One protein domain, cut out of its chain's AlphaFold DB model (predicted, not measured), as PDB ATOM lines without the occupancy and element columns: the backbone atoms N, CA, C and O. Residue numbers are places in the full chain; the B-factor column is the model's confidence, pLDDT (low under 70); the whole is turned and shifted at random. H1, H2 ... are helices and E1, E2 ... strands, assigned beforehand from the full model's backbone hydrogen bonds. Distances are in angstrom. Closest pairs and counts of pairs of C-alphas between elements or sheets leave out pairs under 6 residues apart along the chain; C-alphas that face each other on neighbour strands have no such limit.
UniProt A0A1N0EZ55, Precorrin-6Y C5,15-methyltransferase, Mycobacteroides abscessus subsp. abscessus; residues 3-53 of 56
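This is residues 3 to 53 of the 56 residues of the protein "Precorrin-6Y C5,15-methyltransferase" of Mycobacteroides abscessus subsp. abscessus (UniProt A0A1N0EZ55). A small sheet with one helix, H1, packed along one face and the other face bare makes one end of a long, thin domain, and a hairpin of E3 and E4 reaches on beyond the sheet to make the other. The 51 printed residues have one named helix and five named strands, in the order E1 H1 E2 E3 E4 E5, a mixed class of helices and strands. The sheet E1 - E5 - E2 is antiparallel, as is the pair E3 - E4. The whole is only just extended, close to loose, with a radius of gyration of the C-alphas of 14.9 A and spans of 50 by 18 by 12 A.

Look first at E5, residues 48 to 52, the inner strand between E1, residues 3 to 5, and E2, residues 24 to 28. N 5 and O 49 are 2.8 A apart, and N 26 and O 50 are 2.9 A apart, both within hydrogen-bond range. H1, residues 8 to 21, is on this sheet at a height of 8.8 A, two layers with the helix on one face; its closest C-alphas to E5 are those of Glu 11 and Val 49, 6.2 A apart. On the local plane it runs along the strands, at 18 degrees to E5. It lies over E5 and only just over E1, on which 3 of its C-alphas fall. E1, H1 and E2 form a split strand-helix-strand unit, two strands running the same way with E5 between them, and its crossover is right-handed. Every O i to N i+4 pair in H1 is within hydrogen-bond range. E2 runs on into E3, residues 31 to 36, at 10 degrees. E3 forms a hairpin with E4, residues 39 to 44, where N 34 and O 41 are 2.8 A apart. H1 is apart from E3 and E4.

Find C-alpha 3 at (-36.599, -20.182, 41.151), where E1 begins; it spans 7.0 A. H1 spans 19.8 A, E2 12.9 A, E3 14.2 A and E4 16.2 A. E5, 12.9 A, ends at C-alpha 52, (-36.218, -13.708, 41.881).

The C-alphas farthest apart are those of Arg 20 and Gly 38, 49.9 A. The printed part has no cut, and its five links are tight. No printed residue has a pLDDT under 70.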
ATOM      1  N   VAL A   3     -35.881 -18.949  41.521       89.50
ATOM      2  CA  VAL A   3     -36.599 -20.182  41.151       89.50
ATOM      3  C   VAL A   3     -36.888 -20.187  39.651       89.50
ATOM      4  O   VAL A   3     -37.333 -19.176  39.116       89.50
ATOM      5  N   ASN A   4     -36.666 -21.327  38.990       94.44
ATOM      6  CA  ASN A   4     -36.896 -21.516  37.555       94.44
ATOM      7  C   ASN A   4     -38.049 -22.505  37.305       94.44
ATOM      8  O   ASN A   4     -38.174 -23.499  38.019       94.44
ATOM      9  N   ALA A   5     -38.838 -22.267  36.261       94.06
ATOM     10  CA  ALA A   5     -39.929 -23.115  35.794       94.06
ATOM     11  C   ALA A   5     -39.887 -23.266  34.264       94.06
ATOM     12  O   ALA A   5     -39.510 -22.330  33.563       94.06
ATOM     13  N   VAL A   6     -40.286 -24.439  33.762       94.06
ATOM     14  CA  VAL A   6     -40.324 -24.770  32.317       94.06
ATOM     15  C   VAL A   6     -41.640 -25.424  31.875       94.06
ATOM     16  O   VAL A   6     -41.784 -25.812  30.719       94.06
ATOM     17  N   THR A   7     -42.591 -25.593  32.800       95.50
ATOM     18  CA  THR A   7     -43.925 -26.154  32.533       95.50
ATOM     19  C   THR A   7     -44.992 -25.130  32.882       95.50
ATOM     20  O   THR A   7     -44.807 -24.355  33.821       95.50
ATOM     21  N   ALA A   8     -46.131 -25.160  32.189       94.50
ATOM     22  CA  ALA A   8     -47.210 -24.194  32.396       94.50
ATOM     23  C   ALA A   8     -47.713 -24.157  33.855       94.50
ATOM     24  O   ALA A   8     -47.986 -23.088  34.398       94.50
ATOM     25  N   GLU A   9     -47.784 -25.308  34.527       97.25
ATOM     26  CA  GLU A   9     -48.209 -25.423  35.927       97.25
ATOM     27  C   GLU A   9     -47.220 -24.741  36.877       97.25
ATOM     28  O   GLU A   9     -47.621 -24.014  37.793       97.25
ATOM     29  N   SER A  10     -45.923 -24.955  36.642       95.44
ATOM     30  CA  SER A  10     -44.851 -24.362  37.441       95.44
ATOM     31  C   SER A  10     -44.736 -22.860  37.170       95.44
ATOM     32  O   SER A  10     -44.562 -22.077  38.100       95.44
ATOM     33  N   GLU A  11     -44.910 -22.432  35.918       96.12
ATOM     34  CA  GLU A  11     -44.976 -21.017  35.537       96.12
ATOM     35  C   GLU A  11     -46.150 -20.309  36.227       96.12
ATOM     36  O   GLU A  11     -45.976 -19.234  36.806       96.12
ATOM     37  N   ALA A  12     -47.329 -20.939  36.255       96.75
ATOM     38  CA  ALA A  12     -48.491 -20.414  36.964       96.75
ATOM     39  C   ALA A  12     -48.246 -20.305  38.479       96.75
ATOM     40  O   ALA A  12     -48.727 -19.365  39.115       96.75
ATOM     41  N   LEU A  13     -47.493 -21.238  39.076       97.31
ATOM     42  CA  LEU A  13     -47.085 -21.145  40.479       97.31
ATOM     43  C   LEU A  13     -46.148 -19.953  40.722       97.31
ATOM     44  O   LEU A  13     -46.387 -19.196  41.664       97.31
ATOM     45  N   LEU A  14     -45.142 -19.746  39.864       97.38
ATOM     46  CA  LEU A  14     -44.241 -18.594  39.968       97.38
ATOM     47  C   LEU A  14     -44.984 -17.266  39.799       97.38
ATOM     48  O   LEU A  14     -44.726 -16.333  40.555       97.38
ATOM     49  N   LEU A  15     -45.953 -17.192  38.883       97.44
ATOM     50  CA  LEU A  15     -46.797 -16.007  38.722       97.44
ATOM     51  C   LEU A  15     -47.593 -15.703  39.999       97.44
ATOM     52  O   LEU A  15     -47.642 -14.555  40.437       97.44
ATOM     53  N   ARG A  16     -48.171 -16.726  40.647       97.62
ATOM     54  CA  ARG A  16     -48.874 -16.546  41.930       97.62
ATOM     55  C   ARG A  16     -47.941 -16.055  43.035       97.62
ATOM     56  O   ARG A  16     -48.339 -15.201  43.825       97.62
ATOM     57  N   TRP A  17     -46.723 -16.587  43.113       97.00
ATOM     58  CA  TRP A  17     -45.736 -16.142  44.098       97.00
ATOM     59  C   TRP A  17     -45.266 -14.717  43.843       97.00
ATOM     60  O   TRP A  17     -45.231 -13.936  44.788       97.00
ATOM     61  N   TYR A  18     -45.008 -14.354  42.590       97.19
ATOM     62  CA  TYR A  18     -44.706 -12.982  42.204       97.19
ATOM     63  C   TYR A  18     -45.826 -12.015  42.619       97.19
ATOM     64  O   TYR A  18     -45.554 -11.016  43.276       97.19
ATOM     65  N   CYS A  19     -47.096 -12.339  42.350       97.06
ATOM     66  CA  CYS A  19     -48.220 -11.496  42.778       97.06
ATOM     67  C   CYS A  19     -48.324 -11.351  44.306       97.06
ATOM     68  O   CYS A  19     -48.786 -10.323  44.794       97.06
ATOM     69  N   ARG A  20     -47.932 -12.380  45.070       96.25
ATOM     70  CA  ARG A  20     -48.040 -12.388  46.537       96.25
ATOM     71  C   ARG A  20     -46.846 -11.742  47.239       96.25
ATOM     72  O   ARG A  20     -47.026 -11.142  48.292       96.25
ATOM     73  N   TYR A  21     -45.647 -11.917  46.699       95.31
ATOM     74  CA  TYR A  21     -44.390 -11.591  47.373       95.31
ATOM     75  C   TYR A  21     -43.538 -10.566  46.610       95.31
ATOM     76  O   TYR A  21     -42.450 -10.228  47.068       95.31
ATOM     77  N   GLY A  22     -44.002 -10.072  45.458       95.06
ATOM     78  CA  GLY A  22     -43.254  -9.145  44.614       95.06
ATOM     79  C   GLY A  22     -41.987  -9.777  44.032       95.06
ATOM     80  O   GLY A  22     -41.961 -10.961  43.685       95.06
ATOM     81  N   GLY A  23     -40.923  -8.983  43.922       95.75
ATOM     82  CA  GLY A  23     -39.669  -9.385  43.286       95.75
ATOM     83  C   GLY A  23     -39.700  -9.162  41.776       95.75
ATOM     84  O   GLY A  23     -40.334  -8.230  41.293       95.75
ATOM     85  N   GLU A  24     -39.017 -10.018  41.026       97.62
ATOM     86  CA  GLU A  24     -38.891  -9.906  39.579       97.62
ATOM     87  C   GLU A  24     -39.218 -11.230  38.890       97.62
ATOM     88  O   GLU A  24     -38.700 -12.282  39.267       97.62
ATOM     89  N   LEU A  25     -40.061 -11.169  37.858       97.56
ATOM     90  CA  LEU A  25     -40.448 -12.311  37.037       97.56
ATOM     91  C   LEU A  25     -40.006 -12.077  35.589       97.56
ATOM     92  O   LEU A  25     -40.387 -11.085  34.970       97.56
ATOM     93  N   ARG A  26     -39.223 -13.000  35.030       97.50
ATOM     94  CA  ARG A  26     -38.721 -12.936  33.649       97.50
ATOM     95  C   ARG A  26     -38.984 -14.243  32.916       97.50
ATOM     96  O   ARG A  26     -38.969 -15.309  33.522       97.50
ATOM     97  N   ARG A  27     -39.171 -14.169  31.597       96.88
ATOM     98  CA  ARG A  27     -39.262 -15.337  30.714       96.88
ATOM     99  C   ARG A  27     -38.169 -15.281  29.660       96.88
ATOM    100  O   ARG A  27     -38.156 -14.372  28.833       96.88
ATOM    101  N   TYR A  28     -37.298 -16.279  29.661       97.00
ATOM    102  CA  TYR A  28     -36.200 -16.407  28.715       97.00
ATOM    103  C   TYR A  28     -36.545 -17.429  27.640       97.00
ATOM    104  O   TYR A  28     -37.018 -18.530  27.930       97.00
ATOM    105  N   ARG A  29     -36.292 -17.058  26.387       97.38
ATOM    106  CA  ARG A  29     -36.342 -17.955  25.234       97.38
ATOM    107  C   ARG A  29     -34.979 -17.941  24.575       97.38
ATOM    108  O   ARG A  29     -34.410 -16.873  24.373       97.38
ATOM    109  N   VAL A  30     -34.476 -19.129  24.283       97.00
ATOM    110  CA  VAL A  30     -33.191 -19.336  23.624       97.00
ATOM    111  C   VAL A  30     -33.436 -20.233  22.429       97.00
ATOM    112  O   VAL A  30     -34.199 -21.198  22.511       97.00
ATOM    113  N   GLU A  31     -32.788 -19.895  21.328       98.12
ATOM    114  CA  GLU A  31     -32.834 -20.655  20.093       98.12
ATOM    115  C   GLU A  31     -31.406 -21.013  19.716       98.12
ATOM    116  O   GLU A  31     -30.520 -20.161  19.761       98.12
ATOM    117  N   ASP A  32     -31.188 -22.274  19.360       97.75
ATOM    118  CA  ASP A  32     -29.895 -22.726  18.867       97.75
ATOM    119  C   ASP A  32     -29.957 -22.923  17.360       97.75
ATOM    120  O   ASP A  32     -30.970 -23.375  16.814       97.75
ATOM    121  N   ALA A  33     -28.842 -22.640  16.692       98.00
ATOM    122  CA  ALA A  33     -28.648 -23.050  15.316       98.00
ATOM    123  C   ALA A  33     -28.697 -24.586  15.226       98.00
ATOM    124  O   ALA A  33     -28.042 -25.290  15.997       98.00
ATOM    125  N   ALA A  34     -29.471 -25.108  14.279       97.62
ATOM    126  CA  ALA A  34     -29.654 -26.536  14.064       97.62
ATOM    127  C   ALA A  34     -29.675 -26.863  12.561       97.62
ATOM    128  O   ALA A  34     -30.225 -26.089  11.772       97.62
ATOM    129  N   PRO A  35     -29.112 -28.008  12.142       96.75
ATOM    130  CA  PRO A  35     -29.104 -28.399  10.739       96.75
ATOM    131  C   PRO A  35     -30.524 -28.638  10.208       96.75
ATOM    132  O   PRO A  35     -31.344 -29.286  10.860       96.75
ATOM    133  N   LEU A  36     -30.785 -28.146   8.997       96.50
ATOM    134  CA  LEU A  36     -31.994 -28.396   8.214       96.50
ATOM    135  C   LEU A  36     -31.579 -28.778   6.790       96.50
ATOM    136  O   LEU A  36     -31.469 -27.935   5.898       96.50
ATOM    137  N   GLY A  37     -31.280 -30.062   6.589       94.06
ATOM    138  CA  GLY A  37     -30.646 -30.518   5.353       94.06
ATOM    139  C   GLY A  37     -29.311 -29.794   5.135       94.06
ATOM    140  O   GLY A  37     -28.441 -29.845   5.998       94.06
ATOM    141  N   GLY A  38     -29.168 -29.102   4.000       97.19
ATOM    142  CA  GLY A  38     -27.988 -28.286   3.672       97.19
ATOM    143  C   GLY A  38     -27.991 -26.859   4.239       97.19
ATOM    144  O   GLY A  38     -27.059 -26.106   3.971       97.19
ATOM    145  N   PHE A  39     -29.022 -26.466   4.992       97.62
ATOM    146  CA  PHE A  39     -29.162 -25.126   5.566       97.62
ATOM    147  C   PHE A  39     -29.076 -25.146   7.095       97.62
ATOM    148  O   PHE A  39     -29.121 -26.196   7.736       97.62
ATOM    149  N   THR A  40     -28.982 -23.955   7.688       98.06
ATOM    150  CA  THR A  40     -29.108 -23.754   9.136       98.06
ATOM    151  C   THR A  40     -30.493 -23.203   9.451       98.06
ATOM    152  O   THR A  40     -30.947 -22.247   8.828       98.06
ATOM    153  N   SER A  41     -31.155 -23.812  10.426       97.69
ATOM    154  CA  SER A  41     -32.417 -23.359  11.011       97.69
ATOM    155  C   SER A  41     -32.216 -22.950  12.468       97.69
ATOM    156  O   SER A  41     -31.162 -23.211  13.048       97.69
ATOM    157  N   TRP A  42     -33.240 -22.350  13.068       97.69
ATOM    158  CA  TRP A  42     -33.284 -22.063  14.498       97.69
ATOM    159  C   TRP A  42     -34.225 -23.044  15.187       97.69
ATOM    160  O   TRP A  42     -35.396 -23.160  14.822       97.69
ATOM    161  N   ARG A  43     -33.718 -23.761  16.190       97.12
ATOM    162  CA  ARG A  43     -34.519 -24.644  17.036       97.12
ATOM    163  C   ARG A  43     -34.729 -23.981  18.387       97.12
ATOM    164  O   ARG A  43     -33.782 -23.774  19.143       97.12
ATOM    165  N   SER A  44     -35.987 -23.702  18.707       97.12
ATOM    166  CA  SER A  44     -36.355 -23.129  19.998       97.12
ATOM    167  C   SER A  44     -36.224 -24.157  21.126       97.12
ATOM    168  O   SER A  44     -36.668 -25.302  20.992       97.12
ATOM    169  N   ARG A  45     -35.620 -23.749  22.245       96.12
ATOM    170  CA  ARG A  45     -35.658 -24.500  23.507       96.12
ATOM    171  C   ARG A  45     -36.972 -24.237  24.238       96.12
ATOM    172  O   ARG A  45     -37.649 -23.240  23.986       96.12
ATOM    173  N   LEU A  46     -37.305 -25.106  25.196       96.19
ATOM    174  CA  LEU A  46     -38.384 -24.797  26.132       96.19
ATOM    175  C   LEU A  46     -38.077 -23.468  26.845       96.19
ATOM    176  O   LEU A  46     -36.933 -23.258  27.264       96.19
ATOM    177  N   PRO A  47     -39.065 -22.564  26.962       95.00
ATOM    178  CA  PRO A  47     -38.879 -21.319  27.684       95.00
ATOM    179  C   PRO A  47     -38.588 -21.606  29.158       95.00
ATOM    180  O   PRO A  47     -39.116 -22.552  29.736       95.00
ATOM    181  N   VAL A  48     -37.769 -20.751  29.768       97.38
ATOM    182  CA  VAL A  48     -37.531 -20.764  31.213       97.38
ATOM    183  C   VAL A  48     -38.148 -19.507  31.803       97.38
ATOM    184  O   VAL A  48     -37.743 -18.396  31.459       97.38
ATOM    185  N   VAL A  49     -39.111 -19.664  32.705       98.12
ATOM    186  CA  VAL A  49     -39.596 -18.575  33.556       98.12
ATOM    187  C   VAL A  49     -38.801 -18.580  34.847       98.12
ATOM    188  O   VAL A  49     -38.665 -19.612  35.496       98.12
ATOM    189  N   GLN A  50     -38.274 -17.426  35.223       98.00
ATOM    190  CA  GLN A  50     -37.494 -17.242  36.430       98.00
ATOM    191  C   GLN A  50     -38.150 -16.193  37.311       98.00
ATOM    192  O   GLN A  50     -38.465 -15.097  36.848       98.00
ATOM    193  N   TRP A  51     -38.298 -16.524  38.586       98.12
ATOM    194  CA  TRP A  51     -38.688 -15.585  39.623       98.12
ATOM    195  C   TRP A  51     -37.530 -15.369  40.597       98.12
ATOM    196  O   TRP A  51     -36.915 -16.334  41.056       98.12
ATOM    197  N   SER A  52     -37.233 -14.110  40.909       97.38
ATOM    198  CA  SER A  52     -36.218 -13.708  41.881       97.38
ATOM    199  C   SER A  52     -36.823 -12.770  42.919       97.38
ATOM    200  O   SER A  52     -37.584 -11.870  42.580       97.38
ATOM    201  N   THR A  53     -36.478 -12.965  44.186       96.44
ATOM    202  CA  THR A  53     -36.890 -12.087  45.287       96.44
ATOM    203  C   THR A  53     -35.790 -11.999  46.339       96.44
ATOM    204  O   THR A  53     -34.989 -12.930  46.488       96.44
TER     205      THR A  53